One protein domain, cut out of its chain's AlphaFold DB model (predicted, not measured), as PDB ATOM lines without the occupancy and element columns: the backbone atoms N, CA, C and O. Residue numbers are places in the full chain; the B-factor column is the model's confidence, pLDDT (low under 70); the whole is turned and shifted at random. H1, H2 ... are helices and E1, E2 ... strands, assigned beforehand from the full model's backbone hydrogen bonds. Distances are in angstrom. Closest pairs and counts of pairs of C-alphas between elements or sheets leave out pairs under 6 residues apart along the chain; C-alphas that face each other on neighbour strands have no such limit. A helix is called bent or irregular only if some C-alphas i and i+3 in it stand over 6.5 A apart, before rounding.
ATOM      1  N   ASN A   6     -62.975 -48.533   6.683       96.06
ATOM      2  CA  ASN A   6     -62.061 -48.469   7.827       96.06
ATOM      3  C   ASN A   6     -60.630 -48.805   7.404       96.06
ATOM      4  O   ASN A   6     -59.687 -48.125   7.804       96.06
ATOM      5  N   GLU A   7     -60.479 -49.802   6.539       96.12
ATOM      6  CA  GLU A   7     -59.196 -50.170   5.961       96.12
ATOM      7  C   GLU A   7     -58.616 -49.032   5.115       96.12
ATOM      8  O   GLU A   7     -57.441 -48.692   5.268       96.12
ATOM      9  N   LEU A   8     -59.441 -48.373   4.295       96.19
ATOM     10  CA  LEU A   8     -59.021 -47.202   3.524       96.19
ATOM     11  C   LEU A   8     -58.517 -46.068   4.432       96.19
ATOM     12  O   LEU A   8     -57.442 -45.517   4.193       96.19
ATOM     13  N   ILE A   9     -59.264 -45.734   5.489       96.31
ATOM     14  CA  ILE A   9     -58.881 -44.675   6.435       96.31
ATOM     15  C   ILE A   9     -57.567 -45.026   7.146       96.31
ATOM     16  O   ILE A   9     -56.693 -44.167   7.270       96.31
ATOM     17  N   ASN A  10     -57.398 -46.279   7.574       96.75
ATOM     18  CA  ASN A  10     -56.178 -46.727   8.246       96.75
ATOM     19  C   ASN A  10     -54.958 -46.675   7.319       96.75
ATOM     20  O   ASN A  10     -53.896 -46.219   7.741       96.75
ATOM     21  N   ARG A  11     -55.110 -47.044   6.040       96.00
ATOM     22  CA  ARG A  11     -54.039 -46.915   5.037       96.00
ATOM     23  C   ARG A  11     -53.628 -45.457   4.824       96.00
ATOM     24  O   ARG A  11     -52.441 -45.154   4.837       96.00
ATOM     25  N   ILE A  12     -54.595 -44.543   4.687       96.44
ATOM     26  CA  ILE A  12     -54.314 -43.104   4.529       96.44
ATOM     27  C   ILE A  12     -53.560 -42.553   5.747       96.44
ATOM     28  O   ILE A  12     -52.614 -41.785   5.579       96.44
ATOM     29  N   ARG A  13     -53.955 -42.944   6.967       96.56
ATOM     30  CA  ARG A  13     -53.264 -42.541   8.205       96.56
ATOM     31  C   ARG A  13     -51.827 -43.039   8.233       96.56
ATOM     32  O   ARG A  13     -50.925 -42.223   8.387       96.56
ATOM     33  N   ARG A  14     -51.620 -44.331   7.973       97.62
ATOM     34  CA  ARG A  14     -50.289 -44.938   7.900       97.62
ATOM     35  C   ARG A  14     -49.394 -44.218   6.888       97.62
ATOM     36  O   ARG A  14     -48.276 -43.853   7.215       97.62
ATOM     37  N   TYR A  15     -49.894 -43.928   5.688       97.75
ATOM     38  CA  TYR A  15     -49.117 -43.198   4.678       97.75
ATOM     39  C   TYR A  15     -48.816 -41.749   5.056       97.75
ATOM     40  O   TYR A  15     -47.818 -41.190   4.603       97.75
ATOM     41  N   LYS A  16     -49.663 -41.122   5.872       97.12
ATOM     42  CA  LYS A  16     -49.375 -39.804   6.438       97.12
ATOM     43  C   LYS A  16     -48.283 -39.883   7.512       97.12
ATOM     44  O   LYS A  16     -47.419 -39.016   7.532       97.12
ATOM     45  N   GLU A  17     -48.305 -40.910   8.359       97.38
ATOM     46  CA  GLU A  17     -47.296 -41.158   9.404       97.38
ATOM     47  C   GLU A  17     -45.928 -41.532   8.817       97.38
ATOM     48  O   GLU A  17     -44.909 -40.999   9.241       97.38
ATOM     49  N   GLU A  18     -45.906 -42.379   7.786       98.00
ATOM     50  CA  GLU A  18     -44.691 -42.784   7.061       98.00
ATOM     51  C   GLU A  18     -44.145 -41.677   6.132       98.00
ATOM     52  O   GLU A  18     -43.083 -41.833   5.536       98.00
ATOM     53  N   GLY A  19     -44.858 -40.554   5.981       96.50
ATOM     54  CA  GLY A  19     -44.412 -39.399   5.194       96.50
ATOM     55  C   GLY A  19     -44.691 -39.472   3.689       96.50
ATOM     56  O   GLY A  19     -44.417 -38.503   2.978       96.50
ATOM     57  N   TYR A  20     -45.302 -40.553   3.189       97.56
ATOM     58  CA  TYR A  20     -45.752 -40.653   1.792       97.56
ATOM     59  C   TYR A  20     -46.805 -39.589   1.443       97.56
ATOM     60  O   TYR A  20     -46.823 -39.065   0.329       97.56
ATOM     61  N   ILE A  21     -47.680 -39.236   2.394       97.00
ATOM     62  CA  ILE A  21     -48.653 -38.146   2.252       97.00
ATOM     63  C   ILE A  21     -48.210 -36.960   3.110       97.00
ATOM     64  O   ILE A  21     -48.470 -36.916   4.312       97.00
ATOM     65  N   ARG A  22     -47.618 -35.940   2.478       95.62
ATOM     66  CA  ARG A  22     -47.213 -34.703   3.168       95.62
ATOM     67  C   ARG A  22     -48.403 -33.875   3.655       95.62
ATOM     68  O   ARG A  22     -48.392 -33.331   4.757       95.62
ATOM     69  N   THR A  23     -49.422 -33.694   2.819       94.06
ATOM     70  CA  THR A  23     -50.575 -32.840   3.136       94.06
ATOM     71  C   THR A  23     -51.814 -33.322   2.396       94.06
ATOM     72  O   THR A  23     -51.778 -33.530   1.188       94.06
ATOM     73  N   LEU A  24     -52.921 -33.454   3.128       94.31
ATOM     74  CA  LEU A  24     -54.248 -33.721   2.583       94.31
ATOM     75  C   LEU A  24     -55.114 -32.481   2.836       94.31
ATOM     76  O   LEU A  24     -55.612 -32.291   3.943       94.31
ATOM     77  N   ALA A  25     -55.221 -31.601   1.841       93.12
ATOM     78  CA  ALA A  25     -55.939 -30.333   1.944       93.12
ATOM     79  C   ALA A  25     -56.517 -29.901   0.590       93.12
ATOM     80  O   ALA A  25     -56.053 -30.330  -0.470       93.12
ATOM     81  N   SER A  26     -57.515 -29.019   0.625       93.38
ATOM     82  CA  SER A  26     -58.126 -28.445  -0.575       93.38
ATOM     83  C   SER A  26     -57.163 -27.516  -1.318       93.38
ATOM     84  O   SER A  26     -56.547 -26.633  -0.720       93.38
ATOM     85  N   LYS A  27     -57.092 -27.646  -2.648       91.62
ATOM     86  CA  LYS A  27     -56.358 -26.710  -3.512       91.62
ATOM     87  C   LYS A  27     -57.244 -25.515  -3.874       91.62
ATOM     88  O   LYS A  27     -58.219 -25.659  -4.612       91.62
ATOM     89  N   LEU A  28     -56.897 -24.330  -3.377       90.31
ATOM     90  CA  LEU A  28     -57.639 -23.094  -3.644       90.31
ATOM     91  C   LEU A  28     -57.196 -22.442  -4.962       90.31
ATOM     92  O   LEU A  28     -56.012 -22.416  -5.296       90.31
ATOM     93  N   LYS A  29     -58.152 -21.871  -5.705       89.19
ATOM     94  CA  LYS A  29     -57.864 -21.047  -6.890       89.19
ATOM     95  C   LYS A  29     -57.558 -19.619  -6.439       89.19
ATOM     96  O   LYS A  29     -58.464 -18.934  -5.974       89.19
ATOM     97  N   SER A  30     -56.315 -19.169  -6.615       87.25
ATOM     98  CA  SER A  30     -55.817 -17.850  -6.176       87.25
ATOM     99  C   SER A  30     -56.707 -16.676  -6.620       87.25
ATOM    100  O   SER A  30     -57.046 -15.823  -5.799       87.25
ATOM    101  N   GLY A  31     -57.188 -16.695  -7.869       86.12
ATOM    102  CA  GLY A  31     -58.130 -15.703  -8.406       86.12
ATOM    103  C   GLY A  31     -59.439 -15.570  -7.619       86.12
ATOM    104  O   GLY A  31     -59.974 -14.475  -7.480       86.12
ATOM    105  N   LYS A  32     -59.935 -16.671  -7.038       89.88
ATOM    106  CA  LYS A  32     -61.181 -16.686  -6.253       89.88
ATOM    107  C   LYS A  32     -61.005 -16.203  -4.812       89.88
ATOM    108  O   LYS A  32     -61.999 -15.990  -4.130       89.88
ATOM    109  N   ILE A  33     -59.768 -16.054  -4.340       89.88
ATOM    110  CA  ILE A  33     -59.456 -15.722  -2.940       89.88
ATOM    111  C   ILE A  33     -58.700 -14.395  -2.802       89.88
ATOM    112  O   ILE A  33     -57.982 -14.178  -1.829       89.88
ATOM    113  N   GLY A  34     -58.852 -13.490  -3.773       88.56
ATOM    114  CA  GLY A  34     -58.330 -12.129  -3.646       88.56
ATOM    115  C   GLY A  34     -56.963 -11.880  -4.282       88.56
ATOM    116  O   GLY A  34     -56.396 -10.816  -4.043       88.56
ATOM    117  N   TYR A  35     -56.421 -12.800  -5.087       90.25
ATOM    118  CA  TYR A  35     -55.204 -12.550  -5.869       90.25
ATOM    119  C   TYR A  35     -55.536 -12.224  -7.324       90.25
ATOM    120  O   TYR A  35     -56.316 -12.914  -7.963       90.25
ATOM    121  N   SER A  36     -54.922 -11.167  -7.843       90.88
ATOM    122  CA  SER A  36     -55.114 -10.679  -9.215       90.88
ATOM    123  C   SER A  36     -54.144 -11.297 -10.216       90.88
ATOM    124  O   SER A  36     -54.488 -11.460 -11.379       90.88
ATOM    125  N   ALA A  37     -52.924 -11.609  -9.780       90.31
ATOM    126  CA  ALA A  37     -51.868 -12.116 -10.643       90.31
ATOM    127  C   ALA A  37     -50.861 -12.930  -9.831       90.31
ATOM    128  O   ALA A  37     -50.642 -12.662  -8.646       90.31
ATOM    129  N   SER A  38     -50.231 -13.889 -10.499       92.75
ATOM    130  CA  SER A  38     -49.035 -14.582 -10.035       92.75
ATOM    131  C   SER A  38     -47.990 -14.455 -11.134       92.75
ATOM    132  O   SER A  38     -48.305 -14.685 -12.299       92.75
ATOM    133  N   THR A  39     -46.795 -13.999 -10.780       94.81
ATOM    134  CA  THR A  39     -45.729 -13.656 -11.726       94.81
ATOM    135  C   THR A  39     -44.443 -14.328 -11.284       94.81
ATOM    136  O   THR A  39     -44.091 -14.267 -10.105       94.81
ATOM    137  N   LEU A  40     -43.758 -14.961 -12.230       96.56
ATOM    138  CA  LEU A  40     -42.387 -15.408 -12.045       96.56
ATOM    139  C   LEU A  40     -41.458 -14.235 -12.357       96.56
ATOM    140  O   LEU A  40     -41.619 -13.592 -13.393       96.56
ATOM    141  N   VAL A  41     -40.524 -13.946 -11.460       96.00
ATOM    142  CA  VAL A  41     -39.571 -12.849 -11.622       96.00
ATOM    143  C   VAL A  41     -38.165 -13.407 -11.479       96.00
ATOM    144  O   VAL A  41     -37.838 -13.999 -10.451       96.00
ATOM    145  N   ASP A  42     -37.350 -13.187 -12.504       96.81
ATOM    146  CA  ASP A  42     -35.930 -13.521 -12.509       96.81
ATOM    147  C   ASP A  42     -35.111 -12.254 -12.246       96.81
ATOM    148  O   ASP A  42     -35.330 -11.204 -12.855       96.81
ATOM    149  N   VAL A  43     -34.165 -12.341 -11.315       96.12
ATOM    150  CA  VAL A  43     -33.344 -11.219 -10.860       96.12
ATOM    151  C   VAL A  43     -31.874 -11.588 -11.010       96.12
ATOM    152  O   VAL A  43     -31.425 -12.629 -10.537       96.12
ATOM    153  N   LYS A  44     -31.111 -10.704 -11.659       97.38
ATOM    154  CA  LYS A  44     -29.651 -10.786 -11.719       97.38
ATOM    155  C   LYS A  44     -29.059  -9.959 -10.586       97.38
ATOM    156  O   LYS A  44     -29.195  -8.737 -10.557       97.38
ATOM    157  N   THR A  45     -28.406 -10.629  -9.648       96.12
ATOM    158  CA  THR A  45     -27.726 -10.012  -8.506       96.12
ATOM    159  C   THR A  45     -26.220 -10.239  -8.614       96.12
ATOM    160  O   THR A  45     -25.766 -11.165  -9.285       96.12
ATOM    161  N   LYS A  46     -25.420  -9.395  -7.954       96.50
ATOM    162  CA  LYS A  46     -23.998  -9.717  -7.759       96.50
ATOM    163  C   LYS A  46     -23.889 -10.936  -6.831       96.50
ATOM    164  O   LYS A  46     -24.633 -10.945  -5.847       96.50
ATOM    165  N   PRO A  47     -22.990 -11.907  -7.084       92.50
ATOM    166  CA  PRO A  47     -22.863 -13.112  -6.258       92.50
ATOM    167  C   PRO A  47     -22.728 -12.805  -4.763       92.50
ATOM    168  O   PRO A  47     -23.439 -13.373  -3.943       92.50
ATOM    169  N   GLU A  48     -21.929 -11.795  -4.411       96.69
ATOM    170  CA  GLU A  48     -21.694 -11.381  -3.016       96.69
ATOM    171  C   GLU A  48     -22.924 -10.743  -2.335       96.69
ATOM    172  O   GLU A  48     -22.877 -10.383  -1.161       96.69
ATOM    173  N   ARG A  49     -24.018 -10.516  -3.074       96.50
ATOM    174  CA  ARG A  49     -25.244  -9.866  -2.585       96.50
ATOM    175  C   ARG A  49     -26.472 -10.766  -2.649       96.50
ATOM    176  O   ARG A  49     -27.557 -10.288  -2.311       96.50
ATOM    177  N   ILE A  50     -26.326 -12.016  -3.082       95.81
ATOM    178  CA  ILE A  50     -27.469 -12.901  -3.314       95.81
ATOM    179  C   ILE A  50     -28.274 -13.142  -2.035       95.81
ATOM    180  O   ILE A  50     -29.491 -12.979  -2.047       95.81
ATOM    181  N   GLU A  51     -27.598 -13.390  -0.912       96.31
ATOM    182  CA  GLU A  51     -28.239 -13.604   0.389       96.31
ATOM    183  C   GLU A  51     -29.048 -12.378   0.825       96.31
ATOM    184  O   GLU A  51     -30.226 -12.488   1.157       96.31
ATOM    185  N   LYS A  52     -28.456 -11.183   0.721       97.69
ATOM    186  CA  LYS A  52     -29.135  -9.925   1.055       97.69
ATOM    187  C   LYS A  52     -30.342  -9.664   0.150       97.69
ATOM    188  O   LYS A  52     -31.375  -9.182   0.608       97.69
ATOM    189  N   ALA A  53     -30.225  -9.953  -1.146       96.81
ATOM    190  CA  ALA A  53     -31.341  -9.819  -2.076       96.81
ATOM    191  C   ALA A  53     -32.467 -10.812  -1.748       96.81
ATOM    192  O   ALA A  53     -33.641 -10.437  -1.773       96.81
ATOM    193  N   ALA A  54     -32.112 -12.049  -1.395       97.00
ATOM    194  CA  ALA A  54     -33.064 -13.068  -0.989       97.00
ATOM    195  C   ALA A  54     -33.785 -12.693   0.314       97.00
ATOM    196  O   ALA A  54     -35.002 -12.845   0.393       97.00
ATOM    197  N   GLU A  55     -33.073 -12.136   1.294       97.62
ATOM    198  CA  GLU A  55     -33.650 -11.629   2.544       97.62
ATOM    199  C   GLU A  55     -34.694 -10.532   2.281       97.62
ATOM    200  O   GLU A  55     -35.827 -10.623   2.759       97.62
ATOM    201  N   ILE A  56     -34.356  -9.541   1.448       97.12
ATOM    202  CA  ILE A  56     -35.280  -8.461   1.063       97.12
ATOM    203  C   ILE A  56     -36.521  -9.030   0.363       97.12
ATOM    204  O   ILE A  56     -37.645  -8.630   0.673       97.12
ATOM    205  N   ALA A  57     -36.336  -9.969  -0.570       96.25
ATOM    206  CA  ALA A  57     -37.442 -10.605  -1.278       96.25
ATOM    207  C   ALA A  57     -38.357 -11.389  -0.323       96.25
ATOM    208  O   ALA A  57     -39.577 -11.247  -0.393       96.25
ATOM    209  N   ASN A  58     -37.781 -12.157   0.605       96.50
ATOM    210  CA  ASN A  58     -38.524 -12.934   1.601       96.50
ATOM    211  C   ASN A  58     -39.340 -12.046   2.554       96.50
ATOM    212  O   ASN A  58     -40.398 -12.460   3.022       96.50
ATOM    213  N   GLY A  59     -38.884 -10.816   2.814       96.00
ATOM    214  CA  GLY A  59     -39.616  -9.836   3.620       96.00
ATOM    215  C   GLY A  59     -40.876  -9.275   2.947       96.00
ATOM    216  O   GLY A  59     -41.716  -8.663   3.611       96.00
ATOM    217  N   HIS A  60     -41.053  -9.474   1.639       94.38
ATOM    218  CA  HIS A  60     -42.199  -8.940   0.917       94.38
ATOM    219  C   HIS A  60     -43.392  -9.908   0.971       94.38
ATOM    220  O   HIS A  60     -43.366 -10.975   0.369       94.38
ATOM    221  N   GLY A  61     -44.518  -9.496   1.570       91.94
ATOM    222  CA  GLY A  61     -45.704 -10.357   1.773       91.94
ATOM    223  C   GLY A  61     -46.417 -10.880   0.510       91.94
ATOM    224  O   GLY A  61     -47.391 -11.623   0.607       91.94
ATOM    225  N   GLY A  62     -45.963 -10.473  -0.674       93.00
ATOM    226  CA  GLY A  62     -46.378 -11.017  -1.973       93.00
ATOM    227  C   GLY A  62     -45.473 -12.131  -2.510       93.00
ATOM    228  O   GLY A  62     -45.869 -12.810  -3.449       93.00
ATOM    229  N   VAL A  63     -44.277 -12.332  -1.957       96.00
ATOM    230  CA  VAL A  63     -43.350 -13.389  -2.383       96.00
ATOM    231  C   VAL A  63     -43.708 -14.677  -1.651       96.00
ATOM    232  O   VAL A  63     -43.736 -14.715  -0.427       96.00
ATOM    233  N   SER A  64     -44.021 -15.737  -2.398       92.75
ATOM    234  CA  SER A  64     -44.377 -17.042  -1.817       92.75
ATOM    235  C   SER A  64     -43.292 -18.096  -1.967       92.75
ATOM    236  O   SER A  64     -43.304 -19.087  -1.246       92.75
ATOM    237  N   LEU A  65     -42.406 -17.916  -2.943       94.94
ATOM    238  CA  LEU A  65     -41.271 -18.786  -3.209       94.94
ATOM    239  C   LEU A  65     -40.109 -17.917  -3.671       94.94
ATOM    240  O   LEU A  65     -40.326 -16.957  -4.412       94.94
ATOM    241  N   ASN A  66     -38.905 -18.281  -3.260       97.00
ATOM    242  CA  ASN A  66     -37.678 -17.596  -3.617       97.00
ATOM    243  C   ASN A  66     -36.547 -18.625  -3.657       97.00
ATOM    244  O   ASN A  66     -36.363 -19.363  -2.688       97.00
ATOM    245  N   PHE A  67     -35.840 -18.713  -4.779       95.94
ATOM    246  CA  PHE A  67     -34.809 -19.720  -5.002       95.94
ATOM    247  C   PHE A  67     -33.576 -19.095  -5.640       95.94
ATOM    248  O   PHE A  67     -33.683 -18.391  -6.647       95.94
ATOM    249  N   GLU A  68     -32.409 -19.425  -5.101       96.19
ATOM    250  CA  GLU A  68     -31.145 -19.255  -5.807       96.19
ATOM    251  C   GLU A  68     -31.072 -20.218  -7.000       96.19
ATOM    252  O   GLU A  68     -31.577 -21.346  -6.954       96.19
ATOM    253  N   ARG A  69     -30.457 -19.762  -8.092       93.69
ATOM    254  CA  ARG A  69     -30.230 -20.553  -9.301       93.69
ATOM    255  C   ARG A  69     -28.811 -20.367  -9.813       93.69
ATOM    256  O   ARG A  69     -28.293 -19.255  -9.851       93.69
ATOM    257  N   SER A  70     -28.226 -21.448 -10.320       93.31
ATOM    258  CA  SER A  70     -26.949 -21.424 -11.040       93.31
ATOM    259  C   SER A  70     -27.140 -20.914 -12.475       93.31
ATOM    260  O   SER A  70     -27.035 -21.670 -13.437       93.31
ATOM    261  N   ALA A  71     -27.489 -19.636 -12.616       92.88
ATOM    262  CA  ALA A  71     -27.690 -18.957 -13.892       92.88
ATOM    263  C   ALA A  71     -27.340 -17.467 -13.779       92.88
ATOM    264  O   ALA A  71     -27.228 -16.926 -12.681       92.88
ATOM    265  N   ASP A  72     -27.232 -16.787 -14.923       94.56
ATOM    266  CA  ASP A  72     -26.995 -15.340 -14.994       94.56
ATOM    267  C   ASP A  72     -28.015 -14.522 -14.193       94.56
ATOM    268  O   ASP A  72     -27.659 -13.544 -13.540       94.56
ATOM    269  N   TYR A  73     -29.280 -14.939 -14.230       96.38
ATOM    270  CA  TYR A  73     -30.314 -14.482 -13.313       96.38
ATOM    271  C   TYR A  73     -30.358 -15.458 -12.142       96.38
ATOM    272  O   TYR A  73     -31.015 -16.499 -12.190       96.38
ATOM    273  N   ASN A  74     -29.572 -15.138 -11.123       95.69
ATOM    274  CA  ASN A  74     -29.244 -16.041 -10.029       95.69
ATOM    275  C   ASN A  74     -30.300 -16.106  -8.918       95.69
ATOM    276  O   ASN A  74     -30.140 -16.889  -7.986       95.69
ATOM    277  N   LEU A  75     -31.394 -15.347  -9.012       96.75
ATOM    278  CA  LEU A  75     -32.511 -15.420  -8.075       96.75
ATOM    279  C   LEU A  75     -33.845 -15.472  -8.826       96.75
ATOM    280  O   LEU A  75     -34.094 -14.654  -9.710       96.75
ATOM    281  N   CYS A  76     -34.713 -16.411  -8.458       96.94
ATOM    282  CA  CYS A  76     -36.030 -16.596  -9.061       96.94
ATOM    283  C   CYS A  76     -37.115 -16.609  -7.983       96.94
ATOM    284  O   CYS A  76     -37.072 -17.432  -7.063       96.94
ATOM    285  N   LEU A  77     -38.107 -15.725  -8.107       97.12
ATOM    286  CA  LEU A  77     -39.174 -15.574  -7.121       97.12
ATOM    287  C   LEU A  77     -40.570 -15.663  -7.737       97.12
ATOM    288  O   LEU A  77     -40.822 -15.207  -8.854       97.12
ATOM    289  N   LEU A  78     -41.496 -16.250  -6.976       96.81
ATOM    290  CA  LEU A  78     -42.919 -16.240  -7.294       96.81
ATOM    291  C   LEU A  78     -43.590 -15.113  -6.516       96.81
ATOM    292  O   LEU A  78     -43.681 -15.164  -5.288       96.81
ATOM    293  N   PHE A  79     -44.096 -14.122  -7.245       95.50
ATOM    294  CA  PHE A  79     -44.791 -12.973  -6.688       95.50
ATOM    295  C   PHE A  79     -46.293 -13.064  -6.946       95.50
ATOM    296  O   PHE A  79     -46.740 -13.208  -8.083       95.50
ATOM    297  N   MET A  80     -47.095 -12.932  -5.899       94.00
ATOM    298  CA  MET A  80     -48.548 -12.897  -5.961       94.00
ATOM    299  C   MET A  80     -49.062 -11.509  -5.594       94.00
ATOM    300  O   MET A  80     -48.853 -11.009  -4.488       94.00
ATOM    301  N   ARG A  81     -49.811 -10.894  -6.512       92.75
ATOM    302  CA  ARG A  81     -50.416  -9.579  -6.296       92.75
ATOM    303  C   ARG A  81     -51.843  -9.724  -5.796       92.75
ATOM    304  O   ARG A  81     -52.697 -10.237  -6.522       92.75
ATOM    305  N   ARG A  82     -52.145  -9.205  -4.607       86.94
ATOM    306  CA  ARG A  82     -53.532  -9.079  -4.128       86.94
ATOM    307  C   ARG A  82     -54.331  -8.078  -4.968       86.94
ATOM    308  O   ARG A  82     -53.782  -7.097  -5.463       86.94
ATOM    309  N   MET A  83     -55.623  -8.338  -5.146       81.56
ATOM    310  CA  MET A  83     -56.556  -7.363  -5.716       81.56
ATOM    311  C   MET A  83     -56.639  -6.146  -4.786       81.56
ATOM    312  O   MET A  83     -56.703  -6.307  -3.564       81.56
TER     313      MET A  83
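This is residues 6 to 83 of the 86 residues of the protein "Siroheme decarboxylase" of candidate division MSBL1 archaeon SCGC-AAA261F19 (UniProt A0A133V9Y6). A small sheet of three antiparallel strands, covered on one face by the helix H3 and with no named helix over its other face, makes the body, and a long arm leads away from it. The arm is made of the helix H1, far from the sheet, and the bare link of residues 18 to 29, which runs to the short helix H2 beside one end of the sheet; residues 6 to 11 of H1 stick out free. The printed part has 78 residues with three named helices and three named strands in the order H1, H2, E1, H3, E2, E3, of mixed class, and the sheet's order is E1, E3, E2. The whole is extended, with a radius of gyration of the C-alphas of 18.2 A, and its C-alphas span 56 by 31 by 19 A.

H1 is residues 6 to 17, 16.6 A long, beginning with C-alpha 6 at (-62.061, -48.469, 7.827). H2 is residues 30 to 33, 5.3 A. E1, residues 35 to 43, measures 22.5 A and begins with C-alpha 35 at (-55.204, -12.550, -5.869). H3, residues 47 to 58, measures 17.5 A and is irregular, with C-alphas 48 and 51 at 7.7 A. E2 is residues 63 to 68, 14.0 A. E3, residues 75 to 82, measures 22.3 A and ends with C-alpha 82 at (-53.532, -9.079, -4.128).

E3 is the inner strand, and E1 and E2 are the edge strands. E1 and E3 are antiparallel at 162 degrees, with N 41 and O 77 at 2.9 A and N 36 and O 81 at 2.7 A within hydrogen-bond range. E2 and E3 form a hairpin, antiparallel at 174 degrees, with N 76 and O 67 at 2.9 A. H3 is on the sheet at a height over the sheet of 8.9 A, giving two layers, a helix on one face of a sheet. It lies over E3 and E2 and runs along the strands, at 18 degrees to E3 on the local plane. The closest C-alphas of H3 and E2 are those of Ala 57 and Val 63, 6.6 A apart. E1, H3 and E2 form a split strand-helix-strand unit, two strands running the same way with E3 between them, and its crossover is right-handed. H2 only grazes the sheet with residues 30 to 33. H1 is not on the sheet and is apart from H2 and H3. Every O i to N i+4 pair of H1 is within hydrogen-bond range, 6 of 8 are in H3, and H2 is too short for such a pair.

The two C-alphas farthest apart are those of Asn 6 and Lys 46, 56.5 A. The printed part has no cut. The link from H1 to H2, 12 residues, is long. The mean pLDDT of the printed part is 94.6, and no printed residue is under 70.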